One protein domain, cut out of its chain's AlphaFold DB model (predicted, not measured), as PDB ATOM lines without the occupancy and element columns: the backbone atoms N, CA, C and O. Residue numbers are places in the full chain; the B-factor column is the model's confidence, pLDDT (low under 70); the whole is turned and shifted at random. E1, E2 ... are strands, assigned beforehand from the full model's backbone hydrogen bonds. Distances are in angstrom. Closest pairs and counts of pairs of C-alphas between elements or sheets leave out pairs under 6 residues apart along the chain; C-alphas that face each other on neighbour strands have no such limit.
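AT A GLANCE: This is residues 377 to 498 of the 503 residues of an uncharacterized protein of Amycolatopsis sp. Hca4 (UniProt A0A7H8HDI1). Two lobes of strands stand end to end, a small closed barrel made by E1 to E5 and a curled, strongly twisted sheet made by E6 to E10. A long link without a named element, residues 435 to 451, joins the two lobes, and no strand of the barrel has a C-alpha within 8 A of a strand of the sheet. The printed part has 122 residues, with ten named strands, E1 to E10 in order along the chain, and no named helix; the class is all strand. The barrel is mixed, while the sheet, in the order E6 E7 E8 E9 E10, is antiparallel throughout. The whole is compact, with a radius of gyration of the C-alphas of 15.0 A, and spans 41 by 28 by 24 A.

HOW THE PARTS SIT: The barrel begins with E1, residues 377 to 388, which bends by 88 degrees at residue 382. E1 and E2, residues 397 to 402, form an antiparallel hairpin, with N 401 and O 384 within hydrogen-bond range at 2.8 A. E2 and E3, residues 405 to 412, form the next hairpin, with N 400 and O 407 2.9 A apart. E3 bends by 72 degrees at residue 409, and its pairing is staggered: residues 405 to 411 pair with E2, and residues 411 to 412 pair with E4, residues 419 to 424. E3 and E4 are antiparallel, with N 421 and O 411 2.8 A apart. E4 and E5, residues 428 to 434, form a hairpin at 149 degrees, with N 424 and O 428 2.8 A apart. E5 and E1 close the ring as parallel neighbours at 55 degrees, with N 433 and O 381 2.8 A apart. E2 lies on one side of E1 and E5 on the other side. The second sheet is a meander, each strand the antiparallel neighbour of the one before, as E1 to E5 also are. Its edge strand E6, residues 452 to 454, forms a hairpin with E7, residues 460 to 463, where N 453 and O 461 are 2.8 A apart. E7 and E8, residues 471 to 473, face each other at C-alphas 461 and 473, 3.9 A apart, with N 462 and O 472 at 2.9 A. E8 is the neighbour of E9, residues 478 to 485, with N 480 and O 471 2.9 A apart. E9 bends by 81 degrees at residue 482 and forms a hairpin with the other edge strand E10, residues 492 to 497, with N 485 and O 492 2.7 A apart. E3 and E7 are only just apart, their closest C-alphas 8.4 A from each other.

IN THESE COORDINATES: E1 begins at C-alpha 377, (110.185, 119.729, 114.058), and measures 22.2 A from first to last C-alpha. E2 measures 16.1 A, E3 18.1 A, E4 15.6 A and E5 18.8 A, with C-alpha 434 at (125.659, 119.677, 118.332). E6, E7 and E8 are shorter, of three, four and three residues. E9 measures 17.7 A and E10 15.9 A, ending at C-alpha 497, (116.225, 124.343, 83.833).

THE WHOLE: The two C-alphas farthest apart are those of Pro 416 and Thr 497, 43.9 A. The printed part has no cut. The link from E5 to E6, 17 residues, is long; the other links are short or tight. The mean pLDDT of the printed part is 88.1, and it is under 70 at residues 426 to 427, 440 to 442 and 444 to 447.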
ATOM      1  N   VAL A 377     108.983 120.573 113.989       88.44
ATOM      2  CA  VAL A 377     110.185 119.729 114.058       88.44
ATOM      3  C   VAL A 377     109.921 118.428 113.312       88.44
ATOM      4  O   VAL A 377     109.077 117.639 113.726       88.44
ATOM      5  N   THR A 378     110.646 118.189 112.224       89.81
ATOM      6  CA  THR A 378     110.522 116.956 111.433       89.81
ATOM      7  C   THR A 378     111.453 115.857 111.903       89.81
ATOM      8  O   THR A 378     111.141 114.682 111.742       89.81
ATOM      9  N   ALA A 379     112.598 116.230 112.470       92.38
ATOM     10  CA  ALA A 379     113.591 115.293 112.958       92.38
ATOM     11  C   ALA A 379     114.416 115.912 114.085       92.38
ATOM     12  O   ALA A 379     114.601 117.132 114.155       92.38
ATOM     13  N   ARG A 380     114.937 115.036 114.946       94.69
ATOM     14  CA  ARG A 380     115.960 115.355 115.940       94.69
ATOM     15  C   ARG A 380     117.184 114.505 115.651       94.69
ATOM     16  O   ARG A 380     117.072 113.285 115.609       94.69
ATOM     17  N   VAL A 381     118.323 115.147 115.430       96.81
ATOM     18  CA  VAL A 381     119.571 114.476 115.045       96.81
ATOM     19  C   VAL A 381     120.733 114.972 115.897       96.81
ATOM     20  O   VAL A 381     120.676 116.067 116.453       96.81
ATOM     21  N   ASN A 382     121.791 114.172 115.996       96.81
ATOM     22  CA  ASN A 382     123.055 114.586 116.601       96.81
ATOM     23  C   ASN A 382     124.055 114.909 115.490       96.81
ATOM     24  O   ASN A 382     124.113 114.187 114.493       96.81
ATOM     25  N   GLY A 383     124.836 115.972 115.656       96.19
ATOM     26  CA  GLY A 383     125.783 116.399 114.632       96.19
ATOM     27  C   GLY A 383     126.852 117.360 115.130       96.19
ATOM     28  O   GLY A 383     127.065 117.527 116.329       96.19
ATOM     29  N   THR A 384     127.521 118.008 114.187       96.06
ATOM     30  CA  THR A 384     128.581 118.990 114.445       96.06
ATOM     31  C   THR A 384     128.348 120.241 113.617       96.06
ATOM     32  O   THR A 384     128.006 120.137 112.442       96.06
ATOM     33  N   CYS A 385     128.568 121.416 114.201       95.19
ATOM     34  CA  CYS A 385     128.525 122.697 113.497       95.19
ATOM     35  C   CYS A 385     129.933 123.288 113.507       95.19
ATOM     36  O   CYS A 385     130.418 123.690 114.559       95.19
ATOM     37  N   ALA A 386     130.611 123.267 112.359       89.44
ATOM     38  CA  ALA A 386     132.043 123.570 112.289       89.44
ATOM     39  C   ALA A 386     132.345 124.970 111.739       89.44
ATOM     40  O   ALA A 386     133.400 125.526 112.029       89.44
ATOM     41  N   THR A 387     131.430 125.555 110.959       92.31
ATOM     42  CA  THR A 387     131.629 126.867 110.329       92.31
ATOM     43  C   THR A 387     130.370 127.728 110.400       92.31
ATOM     44  O   THR A 387     129.266 127.230 110.636       92.31
ATOM     45  N   VAL A 388     130.537 129.029 110.157       91.88
ATOM     46  CA  VAL A 388     129.425 129.944 109.856       91.88
ATOM     47  C   VAL A 388     128.737 129.486 108.559       91.88
ATOM     48  O   VAL A 388     129.357 128.826 107.717       91.88
ATOM     49  N   SER A 389     127.442 129.774 108.438       92.50
ATOM     50  CA  SER A 389     126.625 129.488 107.258       92.50
ATOM     51  C   SER A 389     127.239 130.082 105.992       92.50
ATOM     52  O   SER A 389     127.633 131.247 105.978       92.50
ATOM     53  N   ALA A 390     127.275 129.298 104.912       91.38
ATOM     54  CA  ALA A 390     127.792 129.756 103.624       91.38
ATOM     55  C   ALA A 390     126.722 130.434 102.750       91.38
ATOM     56  O   ALA A 390     127.066 131.042 101.742       91.38
ATOM     57  N   VAL A 391     125.440 130.322 103.114       90.94
ATOM     58  CA  VAL A 391     124.317 130.717 102.241       90.94
ATOM     59  C   VAL A 391     123.456 131.857 102.783       90.94
ATOM     60  O   VAL A 391     122.665 132.424 102.041       90.94
ATOM     61  N   SER A 392     123.573 132.196 104.071       87.50
ATOM     62  CA  SER A 392     122.724 133.228 104.688       87.50
ATOM     63  C   SER A 392     123.390 134.594 104.836       87.50
ATOM     64  O   SER A 392     122.685 135.562 105.093       87.50
ATOM     65  N   GLY A 393     124.723 134.681 104.753       83.69
ATOM     66  CA  GLY A 393     125.464 135.921 105.032       83.69
ATOM     67  C   GLY A 393     125.374 136.409 106.488       83.69
ATOM     68  O   GLY A 393     125.857 137.496 106.806       83.69
ATOM     69  N   ARG A 394     124.760 135.623 107.383       86.62
ATOM     70  CA  ARG A 394     124.559 135.949 108.797       86.62
ATOM     71  C   ARG A 394     125.625 135.317 109.683       86.62
ATOM     72  O   ARG A 394     125.953 134.144 109.525       86.62
ATOM     73  N   HIS A 395     126.105 136.072 110.670       85.62
ATOM     74  CA  HIS A 395     127.129 135.602 111.614       85.62
ATOM     75  C   HIS A 395     126.576 134.714 112.737       85.62
ATOM     76  O   HIS A 395     127.338 134.033 113.418       85.62
ATOM     77  N   ASP A 396     125.257 134.699 112.926       86.69
ATOM     78  CA  ASP A 396     124.538 133.860 113.892       86.69
ATOM     79  C   ASP A 396     123.876 132.626 113.247       86.69
ATOM     80  O   ASP A 396     123.028 131.965 113.856       86.69
ATOM     81  N   ALA A 397     124.272 132.313 112.013       91.25
ATOM     82  CA  ALA A 397     123.873 131.122 111.285       91.25
ATOM     83  C   ALA A 397     125.076 130.195 111.086       91.25
ATOM     84  O   ALA A 397     126.187 130.633 110.793       91.25
ATOM     85  N   TYR A 398     124.842 128.894 111.195       93.12
ATOM     86  CA  TYR A 398     125.873 127.865 111.200       93.12
ATOM     87  C   TYR A 398     125.647 126.854 110.085       93.12
ATOM     88  O   TYR A 398     124.511 126.551 109.728       93.12
ATOM     89  N   ARG A 399     126.739 126.285 109.584       94.69
ATOM     90  CA  ARG A 399     126.718 125.109 108.719       94.69
ATOM     91  C   ARG A 399     126.988 123.877 109.571       94.69
ATOM     92  O   ARG A 399     128.059 123.745 110.172       94.69
ATOM     93  N   CYS A 400     126.015 122.978 109.617       95.50
ATOM     94  CA  CYS A 400     126.060 121.785 110.451       95.50
ATOM     95  C   CYS A 400     125.987 120.512 109.611       95.50
ATOM     96  O   CYS A 400     125.413 120.494 108.524       95.50
ATOM     97  N   THR A 401     126.557 119.428 110.118       95.56
ATOM     98  CA  THR A 401     126.535 118.112 109.482       95.56
ATOM     99  C   THR A 401     126.014 117.061 110.455       95.56
ATOM    100  O   THR A 401     126.403 117.031 111.623       95.56
ATOM    101  N   ALA A 402     125.121 116.192 109.982       96.38
ATOM    102  CA  ALA A 402     124.643 115.025 110.723       96.38
ATOM    103  C   ALA A 402     124.341 113.882 109.749       96.38
ATOM    104  O   ALA A 402     123.668 114.085 108.741       96.38
ATOM    105  N   GLY A 403     124.864 112.684 110.028       93.62
ATOM    106  CA  GLY A 403     124.621 111.496 109.197       93.62
ATOM    107  C   GLY A 403     124.970 111.685 107.713       93.62
ATOM    108  O   GLY A 403     124.222 111.239 106.852       93.62
ATOM    109  N   GLY A 404     126.045 112.420 107.402       93.62
ATOM    110  CA  GLY A 404     126.454 112.734 106.024       93.62
ATOM    111  C   GLY A 404     125.632 113.830 105.328       93.62
ATOM    112  O   GLY A 404     125.992 114.253 104.233       93.62
ATOM    113  N   THR A 405     124.572 114.339 105.959       93.56
ATOM    114  CA  THR A 405     123.760 115.443 105.432       93.56
ATOM    115  C   THR A 405     124.293 116.776 105.941       93.56
ATOM    116  O   THR A 405     124.566 116.923 107.134       93.56
ATOM    117  N   THR A 406     124.437 117.752 105.040       93.62
ATOM    118  CA  THR A 406     124.754 119.141 105.397       93.62
ATOM    119  C   THR A 406     123.465 119.935 105.553       93.62
ATOM    120  O   THR A 406     122.617 119.923 104.666       93.62
ATOM    121  N   TYR A 407     123.353 120.651 106.664       93.56
ATOM    122  CA  TYR A 407     122.278 121.579 106.968       93.56
ATOM    123  C   TYR A 407     122.862 122.994 107.045       93.56
ATOM    124  O   TYR A 407     123.725 123.267 107.882       93.56
ATOM    125  N   ASP A 408     122.431 123.877 106.147       93.12
ATOM    126  CA  ASP A 408     122.923 125.253 106.032       93.12
ATOM    127  C   ASP A 408     121.796 126.138 105.458       93.12
ATOM    128  O   ASP A 408     121.316 125.829 104.366       93.12
ATOM    129  N   PRO A 409     121.321 127.189 106.157       93.38
ATOM    130  CA  PRO A 409     121.752 127.671 107.473       93.38
ATOM    131  C   PRO A 409     121.132 126.884 108.642       93.38
ATOM    132  O   PRO A 409     120.049 126.332 108.525       93.38
ATOM    133  N   CYS A 410     121.762 126.893 109.814       92.69
ATOM    134  CA  CYS A 410     121.175 126.461 111.086       92.69
ATOM    135  C   CYS A 410     121.319 127.566 112.133       92.69
ATOM    136  O   CYS A 410     122.374 128.180 112.233       92.69
ATOM    137  N   PHE A 411     120.294 127.804 112.947       91.00
ATOM    138  CA  PHE A 411     120.277 128.911 113.910       91.00
ATOM    139  C   PHE A 411     120.302 128.398 115.348       91.00
ATOM    140  O   PHE A 411     119.537 127.493 115.688       91.00
ATOM    141  N   ALA A 412     121.145 128.977 116.204       88.62
ATOM    142  CA  ALA A 412     121.187 128.612 117.621       88.62
ATOM    143  C   ALA A 412     119.842 128.889 118.315       88.62
ATOM    144  O   ALA A 412     119.199 129.918 118.096       88.62
ATOM    145  N   GLY A 413     119.396 127.949 119.152       78.75
ATOM    146  CA  GLY A 413     118.212 128.144 119.984       78.75
ATOM    147  C   GLY A 413     118.496 129.083 121.170       78.75
ATOM    148  O   GLY A 413     119.620 129.112 121.657       78.75
ATOM    149  N   PRO A 414     117.497 129.793 121.735       70.69
ATOM    150  CA  PRO A 414     117.712 130.690 122.884       70.69
ATOM    151  C   PRO A 414     117.924 129.960 124.227       70.69
ATOM    152  O   PRO A 414     117.747 130.555 125.285       70.69
ATOM    153  N   GLY A 415     118.158 128.647 124.207       77.31
ATOM    154  CA  GLY A 415     118.240 127.812 125.403       77.31
ATOM    155  C   GLY A 415     119.687 127.472 125.767       77.31
ATOM    156  O   GLY A 415     120.559 127.542 124.910       77.31
ATOM    157  N   PRO A 416     119.944 127.024 127.008       79.06
ATOM    158  CA  PRO A 416     121.269 126.561 127.431       79.06
ATOM    159  C   PRO A 416     121.672 125.223 126.786       79.06
ATOM    160  O   PRO A 416     122.790 124.753 126.973       79.06
ATOM    161  N   GLN A 417     120.749 124.572 126.074       84.88
ATOM    162  CA  GLN A 417     121.011 123.305 125.406       84.88
ATOM    163  C   GLN A 417     121.803 123.544 124.112       84.88
ATOM    164  O   GLN A 417     121.482 124.487 123.387       84.88
ATOM    165  N   PRO A 418     122.777 122.677 123.780       90.88
ATOM    166  CA  PRO A 418     123.577 122.776 122.561       90.88
ATOM    167  C   PRO A 418     122.751 122.338 121.340       90.88
ATOM    168  O   PRO A 418     122.964 121.270 120.765       90.88
ATOM    169  N   GLN A 419     121.739 123.131 120.986       93.19
ATOM    170  CA  GLN A 419     120.794 122.848 119.910       93.19
ATOM    171  C   GLN A 419     120.745 123.982 118.892       93.19
ATOM    172  O   GLN A 419     120.635 125.162 119.236       93.19
ATOM    173  N   VAL A 420     120.717 123.589 117.622       93.06
ATOM    174  CA  VAL A 420     120.449 124.472 116.488       93.06
ATOM    175  C   VAL A 420     119.206 124.010 115.728       93.06
ATOM    176  O   VAL A 420     118.859 122.827 115.708       93.06
ATOM    177  N   TRP A 421     118.536 124.963 115.094       93.31
ATOM    178  CA  TRP A 421     117.349 124.766 114.274       93.31
ATOM    179  C   TRP A 421     117.703 125.016 112.817       93.31
ATOM    180  O   TRP A 421     117.968 126.151 112.418       93.31
ATOM    181  N   CYS A 422     117.695 123.955 112.026       92.38
ATOM    182  CA  CYS A 422     118.011 123.990 110.610       92.38
ATOM    183  C   CYS A 422     116.703 124.017 109.805       92.38
ATOM    184  O   CYS A 422     115.939 123.048 109.897       92.38
ATOM    185  N   PRO A 423     116.395 125.087 109.050       89.69
ATOM    186  CA  PRO A 423     115.232 125.122 108.181       89.69
ATOM    187  C   PRO A 423     115.275 123.967 107.179       89.69
ATOM    188  O   PRO A 423     116.313 123.641 106.606       89.69
ATOM    189  N   ALA A 424     114.119 123.361 106.965       82.62
ATOM    190  CA  ALA A 424     113.862 122.390 105.918       82.62
ATOM    191  C   ALA A 424     112.755 122.940 104.998       82.62
ATOM    192  O   ALA A 424     112.031 123.864 105.392       82.62
ATOM    193  N   PRO A 425     112.581 122.383 103.785       72.94
ATOM    194  CA  PRO A 425     111.490 122.781 102.902       72.94
ATOM    195  C   PRO A 425     110.127 122.771 103.617       72.94
ATOM    196  O   PRO A 425     109.862 121.932 104.479       72.94
ATOM    197  N   ALA A 426     109.250 123.695 103.229       66.75
ATOM    198  CA  ALA A 426     107.878 123.872 103.705       66.75
ATOM    199  C   ALA A 426     107.738 124.290 105.182       66.75
ATOM    200  O   ALA A 426     106.906 123.740 105.901       66.75
ATOM    201  N   ALA A 427     108.535 125.271 105.626       68.69
ATOM    202  CA  ALA A 427     108.498 125.828 106.990       68.69
ATOM    203  C   ALA A 427     108.692 124.776 108.106       68.69
ATOM    204  O   ALA A 427     108.238 124.929 109.244       68.69
ATOM    205  N   LYS A 428     109.377 123.686 107.765       81.44
ATOM    206  CA  LYS A 428     109.774 122.620 108.682       81.44
ATOM    207  C   LYS A 428     111.161 122.918 109.237       81.44
ATOM    208  O   LYS A 428     111.905 123.714 108.668       81.44
ATOM    209  N   ALA A 429     111.518 122.261 110.332       88.88
ATOM    210  CA  ALA A 429     112.853 122.376 110.899       88.88
ATOM    211  C   ALA A 429     113.393 121.018 111.344       88.88
ATOM    212  O   ALA A 429     112.670 120.199 111.911       88.88
ATOM    213  N   VAL A 430     114.686 120.810 111.139       92.06
ATOM    214  CA  VAL A 430     115.447 119.752 111.801       92.06
ATOM    215  C   VAL A 430     116.119 120.366 113.021       92.06
ATOM    216  O   VAL A 430     116.816 121.373 112.911       92.06
ATOM    217  N   VAL A 431     115.902 119.768 114.190       93.62
ATOM    218  CA  VAL A 431     116.608 120.158 115.414       93.62
ATOM    219  C   VAL A 431     117.854 119.298 115.523       93.62
ATOM    220  O   VAL A 431     117.767 118.073 115.613       93.62
ATOM    221  N   LEU A 432     119.015 119.937 115.511       95.12
ATOM    222  CA  LEU A 432     120.298 119.264 115.614       95.12
ATOM    223  C   LEU A 432     120.919 119.574 116.974       95.12
ATOM    224  O   LEU A 432     121.116 120.736 117.322       95.12
ATOM    225  N   THR A 433     121.231 118.528 117.737       95.81
ATOM    226  CA  THR A 433     122.041 118.631 118.955       95.81
ATOM    227  C   THR A 433     123.504 118.548 118.547       95.81
ATOM    228  O   THR A 433     123.925 117.539 117.976       95.81
ATOM    229  N   HIS A 434     124.270 119.614 118.772       93.44
ATOM    230  CA  HIS A 434     125.659 119.677 118.332       93.44
ATOM    231  C   HIS A 434     126.624 119.246 119.439       93.44
ATOM    232  O   HIS A 434     126.437 119.572 120.611       93.44
ATOM    233  N   SER A 435     127.687 118.534 119.071       89.75
ATOM    234  CA  SER A 435     128.812 118.266 119.968       89.75
ATOM    235  C   SER A 435     129.883 119.347 119.810       89.75
ATOM    236  O   SER A 435     130.393 119.545 118.708       89.75
ATOM    237  N   GLY A 436     130.244 120.016 120.907       88.88
ATOM    238  CA  GLY A 436     131.295 121.041 120.937       88.88
ATOM    239  C   GLY A 436     130.785 122.487 120.834       88.88
ATOM    240  O   GLY A 436     129.579 122.709 120.679       88.88
ATOM    241  N   PRO A 437     131.689 123.477 120.973       89.06
ATOM    242  CA  PRO A 437     131.343 124.893 120.887       89.06
ATOM    243  C   PRO A 437     130.978 125.293 119.452       89.06
ATOM    244  O   PRO A 437     131.562 124.790 118.493       89.06
ATOM    245  N   LEU A 438     130.030 126.223 119.307       90.06
ATOM    246  CA  LEU A 438     129.726 126.839 118.016       90.06
ATOM    247  C   LEU A 438     130.878 127.774 117.589       90.06
ATOM    248  O   LEU A 438     131.493 128.414 118.447       90.06
ATOM    249  N   PRO A 439     131.185 127.864 116.285       82.56
ATOM    250  CA  PRO A 439     132.249 128.721 115.774       82.56
ATOM    251  C   PRO A 439     131.868 130.198 115.939       82.56
ATOM    252  O   PRO A 439     130.931 130.672 115.304       82.56
ATOM    253  N   SER A 440     132.628 130.907 116.780       69.19
ATOM    254  CA  SER A 440     132.427 132.301 117.211       69.19
ATOM    255  C   SER A 440     131.114 132.578 117.969       69.19
ATOM    256  O   SER A 440     130.070 131.989 117.678       69.19
ATOM    257  N   PRO A 441     131.127 133.488 118.969       65.12
ATOM    258  CA  PRO A 441     129.892 133.915 119.614       65.12
ATOM    259  C   PRO A 441     128.962 134.544 118.563       65.12
ATOM    260  O   PRO A 441     129.450 135.304 117.721       65.12
ATOM    261  N   PRO A 442     127.650 134.240 118.589       64.75
ATOM    262  CA  PRO A 442     126.708 134.783 117.621       64.75
ATOM    263  C   PRO A 442     126.706 136.307 117.730       64.75
ATOM    264  O   PRO A 442     126.223 136.877 118.709       64.75
ATOM    265  N   GLN A 443     127.275 136.976 116.731       70.38
ATOM    266  CA  GLN A 443     127.081 138.405 116.555       70.38
ATOM    267  C   GLN A 443     125.760 138.583 115.814       70.38
ATOM    268  O   GLN A 443     125.589 138.084 114.703       70.38
ATOM    269  N   THR A 444     124.806 139.273 116.435       67.25
ATOM    270  CA  THR A 444     123.572 139.671 115.757       67.25
ATOM    271  C   THR A 444     123.918 140.596 114.596       67.25
ATOM    272  O   THR A 444     124.428 141.691 114.822       67.25
ATOM    273  N   GLY A 445     123.642 140.163 113.366       62.97
ATOM    274  CA  GLY A 445     123.890 140.956 112.163       62.97
ATOM    275  C   GLY A 445     124.300 140.122 110.947       62.97
ATOM    276  O   GLY A 445     124.583 138.926 111.047       62.97
ATOM    277  N   GLY A 446     124.301 140.771 109.786       68.75
ATOM    278  CA  GLY A 446     124.608 140.181 108.481       68.75
ATOM    279  C   GLY A 446     123.675 140.706 107.391       68.75
ATOM    280  O   GLY A 446     122.696 141.399 107.683       68.75
ATOM    281  N   THR A 447     123.965 140.381 106.134       68.25
ATOM    282  CA  THR A 447     123.040 140.660 105.031       68.25
ATOM    283  C   THR A 447     121.826 139.742 105.166       68.25
ATOM    284  O   THR A 447     121.955 138.533 105.322       68.25
ATOM    285  N   ALA A 448     120.616 140.305 105.149       71.94
ATOM    286  CA  ALA A 448     119.370 139.541 105.252       71.94
ATOM    287  C   ALA A 448     118.984 138.907 103.900       71.94
ATOM    288  O   ALA A 448     117.843 139.032 103.453       71.94
ATOM    289  N   ALA A 449     119.945 138.266 103.228       85.75
ATOM    290  CA  ALA A 449     119.682 137.587 101.970       85.75
ATOM    291  C   ALA A 449     118.678 136.440 102.206       85.75
ATOM    292  O   ALA A 449     118.788 135.710 103.201       85.75
ATOM    293  N   PRO A 450     117.674 136.263 101.330       90.38
ATOM    294  CA  PRO A 450     116.719 135.180 101.486       90.38
ATOM    295  C   PRO A 450     117.438 133.845 101.287       90.38
ATOM    296  O   PRO A 450     118.085 133.631 100.268       90.38
ATOM    297  N   PHE A 451     117.304 132.922 102.236       89.81
ATOM    298  CA  PHE A 451     117.849 131.562 102.115       89.81
ATOM    299  C   PHE A 451     116.807 130.555 101.596       89.81
ATOM    300  O   PHE A 451     117.136 129.400 101.328       89.81
ATOM    301  N   LEU A 452     115.544 130.977 101.472       90.62
ATOM    302  CA  LEU A 452     114.441 130.180 100.943       90.62
ATOM    303  C   LEU A 452     113.511 131.074 100.119       90.62
ATOM    304  O   LEU A 452     113.101 132.140 100.575       90.62
ATOM    305  N   LEU A 453     113.177 130.619  98.916       92.38
ATOM    306  CA  LEU A 453     112.272 131.277  97.980       92.38
ATOM    307  C   LEU A 453     111.100 130.347  97.663       92.38
ATOM    308  O   LEU A 453     111.270 129.133  97.568       92.38
ATOM    309  N   VAL A 454     109.913 130.925  97.485       91.12
ATOM    310  CA  VAL A 454     108.741 130.225  96.948       91.12
ATOM    311  C   VAL A 454     108.348 130.933  95.660       91.12
ATOM    312  O   VAL A 454     107.985 132.108  95.683       91.12
ATOM    313  N   LEU A 455     108.473 130.228  94.540       91.44
ATOM    314  CA  LEU A 455     108.178 130.756  93.215       91.44
ATOM    315  C   LEU A 455     106.666 130.914  93.002       91.44
ATOM    316  O   LEU A 455     105.840 130.397  93.758       91.44
ATOM    317  N   ALA A 456     106.286 131.639  91.948       83.81
ATOM    318  CA  ALA A 456     104.885 131.935  91.637       83.81
ATOM    319  C   ALA A 456     104.033 130.683  91.339       83.81
ATOM    320  O   ALA A 456     102.808 130.733  91.474       83.81
ATOM    321  N   ASP A 457     104.672 129.582  90.945       82.00
ATOM    322  CA  ASP A 457     104.077 128.260  90.721       82.00
ATOM    323  C   ASP A 457     104.062 127.372  91.985       82.00
ATOM    324  O   ASP A 457     103.540 126.258  91.951       82.00
ATOM    325  N   GLY A 458     104.587 127.868  93.111       88.06
ATOM    326  CA  GLY A 458     104.659 127.166  94.393       88.06
ATOM    327  C   GLY A 458     105.923 126.326  94.600       88.06
ATOM    328  O   GLY A 458     106.079 125.743  95.677       88.06
ATOM    329  N   VAL A 459     106.834 126.266  93.621       90.44
ATOM    330  CA  VAL A 459     108.112 125.555  93.761       90.44
ATOM    331  C   VAL A 459     108.974 126.244  94.819       90.44
ATOM    332  O   VAL A 459     109.107 127.467  94.835       90.44
ATOM    333  N   GLN A 460     109.560 125.458  95.723       92.00
ATOM    334  CA  GLN A 460     110.414 125.982  96.786       92.00
ATOM    335  C   GLN A 460     111.878 125.817  96.418       92.00
ATOM    336  O   GLN A 460     112.289 124.727  96.026       92.00
ATOM    337  N   CYS A 461     112.670 126.867  96.597       93.06
ATOM    338  CA  CYS A 461     114.091 126.859  96.291       93.06
ATOM    339  C   CYS A 461     114.891 127.290  97.516       93.06
ATOM    340  O   CYS A 461     114.628 128.340  98.100       93.06
ATOM    341  N   ALA A 462     115.845 126.460  97.926       92.31
ATOM    342  CA  ALA A 462     116.716 126.720  99.065       92.31
ATOM    343  C   ALA A 462     118.081 127.189  98.570       92.31
ATOM    344  O   ALA A 462     118.568 126.700  97.548       92.31
ATOM    345  N   ALA A 463     118.687 128.130  99.286       92.56
ATOM    346  CA  ALA A 463     120.011 128.619  98.948       92.56
ATOM    347  C   ALA A 463     121.050 127.499  99.095       92.56
ATOM    348  O   ALA A 463     120.981 126.690 100.024       92.56
ATOM    349  N   VAL A 464     122.005 127.439  98.172       92.31
ATOM    350  CA  VAL A 464     123.064 126.424  98.162       92.31
ATOM    351  C   VAL A 464     124.429 127.081  98.030       92.31
ATOM    352  O   VAL A 464     124.590 128.103  97.374       92.31
ATOM    353  N   ALA A 465     125.438 126.487  98.663       89.69
ATOM    354  CA  ALA A 465     126.812 126.975  98.608       89.69
ATOM    355  C   ALA A 465     127.524 126.454  97.347       89.69
ATOM    356  O   ALA A 465     128.450 125.648  97.449       89.69
ATOM    357  N   ALA A 466     127.054 126.864  96.164       89.50
ATOM    358  CA  ALA A 466     127.646 126.511  94.875       89.50
ATOM    359  C   ALA A 466     128.045 127.781  94.090       89.50
ATOM    360  O   ALA A 466     127.272 128.733  94.074       89.50
ATOM    361  N   PRO A 467     129.217 127.822  93.420       86.56
ATOM    362  CA  PRO A 467     129.714 129.040  92.762       86.56
ATOM    363  C   PRO A 467     128.807 129.584  91.653       86.56
ATOM    364  O   PRO A 467     128.755 130.788  91.434       86.56
ATOM    365  N   GLU A 468     128.109 128.695  90.946       88.88
ATOM    366  CA  GLU A 468     127.275 129.065  89.799       88.88
ATOM    367  C   GLU A 468     125.782 129.018  90.109       88.88
ATOM    368  O   GLU A 468     125.012 129.645  89.396       88.88
ATOM    369  N   ILE A 469     125.356 128.300  91.151       90.06
ATOM    370  CA  ILE A 469     123.943 128.091  91.487       90.06
ATOM    371  C   ILE A 469     123.699 128.684  92.866       90.06
ATOM    372  O   ILE A 469     124.279 128.214  93.841       90.06
ATOM    373  N   GLN A 470     122.811 129.671  92.960       93.38
ATOM    374  CA  GLN A 470     122.519 130.323  94.235       93.38
ATOM    375  C   GLN A 470     121.373 129.632  94.973       93.38
ATOM    376  O   GLN A 470     121.415 129.533  96.197       93.38
ATOM    377  N   TYR A 471     120.391 129.083  94.244       94.62
ATOM    378  CA  TYR A 471     119.299 128.299  94.826       94.62
ATOM    379  C   TYR A 471     119.034 127.010  94.051       94.62
ATOM    380  O   TYR A 471     118.972 127.013  92.821       94.62
ATOM    381  N   ALA A 472     118.795 125.922  94.781       93.00
ATOM    382  CA  ALA A 472     118.323 124.653  94.239       93.00
ATOM    383  C   ALA A 472     116.847 124.441  94.591       93.00
ATOM    384  O   ALA A 472     116.450 124.590  95.752       93.00
ATOM    385  N   CYS A 473     116.034 124.093  93.595       94.00
ATOM    386  CA  CYS A 473     114.597 123.940  93.764       94.00
ATOM    387  C   CYS A 473     114.171 122.497  94.064       94.00
ATOM    388  O   CYS A 473     114.814 121.523  93.672       94.00
ATOM    389  N   SER A 474     113.042 122.357  94.760       91.31
ATOM    390  CA  SER A 474     112.479 121.078  95.205       91.31
ATOM    391  C   SER A 474     112.011 120.170  94.065       91.31
ATOM    392  O   SER A 474     111.756 118.990  94.289       91.31
ATOM    393  N   ASP A 475     111.872 120.707  92.852       91.31
ATOM    394  CA  ASP A 475     111.540 119.945  91.646       91.31
ATOM    395  C   ASP A 475     112.749 119.181  91.064       91.31
ATOM    396  O   ASP A 475     112.587 118.365  90.154       91.31
ATOM    397  N   GLY A 476     113.960 119.447  91.572       91.81
ATOM    398  CA  GLY A 476     115.214 118.844  91.121       91.81
ATOM    399  C   GLY A 476     115.617 119.208  89.689       91.81
ATOM    400  O   GLY A 476     116.528 118.589  89.141       91.81
ATOM    401  N   ARG A 477     114.929 120.169  89.066       92.38
ATOM    402  CA  ARG A 477     115.138 120.582  87.669       92.38
ATOM    403  C   ARG A 477     115.431 122.064  87.554       92.38
ATOM    404  O   ARG A 477     116.152 122.455  86.642       92.38
ATOM    405  N   THR A 478     114.887 122.868  88.454       92.81
ATOM    406  CA  THR A 478     115.052 124.314  88.439       92.81
ATOM    407  C   THR A 478     116.191 124.721  89.366       92.81
ATOM    408  O   THR A 478     116.303 124.261  90.506       92.81
ATOM    409  N   VAL A 479     117.049 125.600  88.861       95.38
ATOM    410  CA  VAL A 479     118.085 126.284  89.632       95.38
ATOM    411  C   VAL A 479     117.979 127.779  89.391       95.38
ATOM    412  O   VAL A 479     117.613 128.210  88.296       95.38
ATOM    413  N   LEU A 480     118.255 128.567  90.427       95.62
ATOM    414  CA  LEU A 480     118.181 130.024  90.356       95.62
ATOM    415  C   LEU A 480     119.580 130.627  90.468       95.62
ATOM    416  O   LEU A 480     120.397 130.187  91.286       95.62
ATOM    417  N   HIS A 481     119.826 131.630  89.635       94.31
ATOM    418  CA  HIS A 481     121.104 132.309  89.489       94.31
ATOM    419  C   HIS A 481     120.981 133.775  89.911       94.31
ATOM    420  O   HIS A 481     119.994 134.439  89.589       94.31
ATOM    421  N   GLY A 482     122.017 134.271  90.589       91.12
ATOM    422  CA  GLY A 482     122.096 135.656  91.038       91.12
ATOM    423  C   GLY A 482     121.202 135.982  92.235       91.12
ATOM    424  O   GLY A 482     120.468 135.145  92.767       91.12
ATOM    425  N   GLU A 483     121.297 137.234  92.676       90.88
ATOM    426  CA  GLU A 483     120.459 137.761  93.746       90.88
ATOM    427  C   GLU A 483     119.043 138.053  93.225       90.88
ATOM    428  O   GLU A 483     118.888 138.471  92.074       90.88
ATOM    429  N   PRO A 484     117.995 137.865  94.047       92.56
ATOM    430  CA  PRO A 484     116.664 138.330  93.690       92.56
ATOM    431  C   PRO A 484     116.664 139.842  93.425       92.56
ATOM    432  O   PRO A 484     117.092 140.622  94.272       92.56
ATOM    433  N   ASP A 485     116.129 140.266  92.282       91.44
ATOM    434  CA  ASP A 485     115.827 141.667  92.012       91.44
ATOM    435  C   ASP A 485     114.636 142.086  92.876       91.44
ATOM    436  O   ASP A 485     113.487 141.704  92.627       91.44
ATOM    437  N   THR A 486     114.927 142.871  93.912       91.31
ATOM    438  CA  THR A 486     113.946 143.381  94.870       91.31
ATOM    439  C   THR A 486     113.496 144.812  94.567       91.31
ATOM    440  O   THR A 486     112.891 145.446  95.432       91.31
ATOM    441  N   SER A 487     113.813 145.361  93.386       86.81
ATOM    442  CA  SER A 487     113.466 146.744  93.016       86.81
ATOM    443  C   SER A 487     111.959 146.956  92.813       86.81
ATOM    444  O   SER A 487     111.460 148.074  92.962       86.81
ATOM    445  N   GLY A 488     111.224 145.882  92.509       79.50
ATOM    446  CA  GLY A 488     109.777 145.880  92.321       79.50
ATOM    447  C   GLY A 488     108.988 145.274  93.492       79.50
ATOM    448  O   GLY A 488     109.531 144.533  94.313       79.50
ATOM    449  N   PRO A 489     107.660 145.511  93.542       73.31
ATOM    450  CA  PRO A 489     106.778 144.872  94.523       73.31
ATOM    451  C   PRO A 489     106.714 143.346  94.355       73.31
ATOM    452  O   PRO A 489     106.365 142.646  95.300       73.31
ATOM    453  N   MET A 490     107.046 142.833  93.168       82.50
ATOM    454  CA  MET A 490     107.242 141.415  92.886       82.50
ATOM    455  C   MET A 490     108.719 141.194  92.585       82.50
ATOM    456  O   MET A 490     109.237 141.731  91.609       82.50
ATOM    457  N   TRP A 491     109.374 140.413  93.434       90.75
ATOM    458  CA  TRP A 491     110.779 140.057  93.267       90.75
ATOM    459  C   TRP A 491     110.936 139.090  92.096       90.75
ATOM    460  O   TRP A 491     110.117 138.181  91.928       90.75
ATOM    461  N   THR A 492     111.987 139.274  91.301       91.69
ATOM    462  CA  THR A 492     112.330 138.372  90.192       91.69
ATOM    463  C   THR A 492     113.734 137.807  90.374       91.69
ATOM    464  O   THR A 492     114.531 138.348  91.130       91.69
ATOM    465  N   ILE A 493     114.029 136.668  89.753       94.56
ATOM    466  CA  ILE A 493     115.350 136.025  89.791       94.56
ATOM    467  C   ILE A 493     115.511 135.172  88.529       94.56
ATOM    468  O   ILE A 493     114.521 134.643  88.013       94.56
ATOM    469  N   GLU A 494     116.731 135.056  88.008       93.81
ATOM    470  CA  GLU A 494     117.002 134.264  86.807       93.81
ATOM    471  C   GLU A 494     116.864 132.767  87.121       93.81
ATOM    472  O   GLU A 494     117.583 132.226  87.960       93.81
ATOM    473  N   ALA A 495     115.949 132.084  86.430       90.81
ATOM    474  CA  ALA A 495     115.752 130.643  86.551       90.81
ATOM    475  C   ALA A 495     116.323 129.909  85.332       90.81
ATOM    476  O   ALA A 495     116.087 130.306  84.190       90.81
ATOM    477  N   ARG A 496     117.021 128.795  85.569       91.31
ATOM    478  CA  ARG A 496     117.474 127.867  84.526       91.31
ATOM    479  C   ARG A 496     116.972 126.462  84.812       91.31
ATOM    480  O   ARG A 496     116.916 126.020  85.958       91.31
ATOM    481  N   THR A 497     116.618 125.750  83.750       88.00
ATOM    482  CA  THR A 497     116.225 124.343  83.833       88.00
ATOM    483  C   THR A 497     117.415 123.470  83.472       88.00
ATOM    484  O   THR A 497     117.964 123.575  82.376       88.00
ATOM    485  N   ILE A 498     117.801 122.582  84.379       80.12
ATOM    486  CA  ILE A 498     118.805 121.559  84.113       80.12
ATOM    487  C   ILE A 498     118.122 120.433  83.338       80.12
ATOM    488  O   ILE A 498     117.432 119.580  83.901       80.12
TER     489      ILE A 498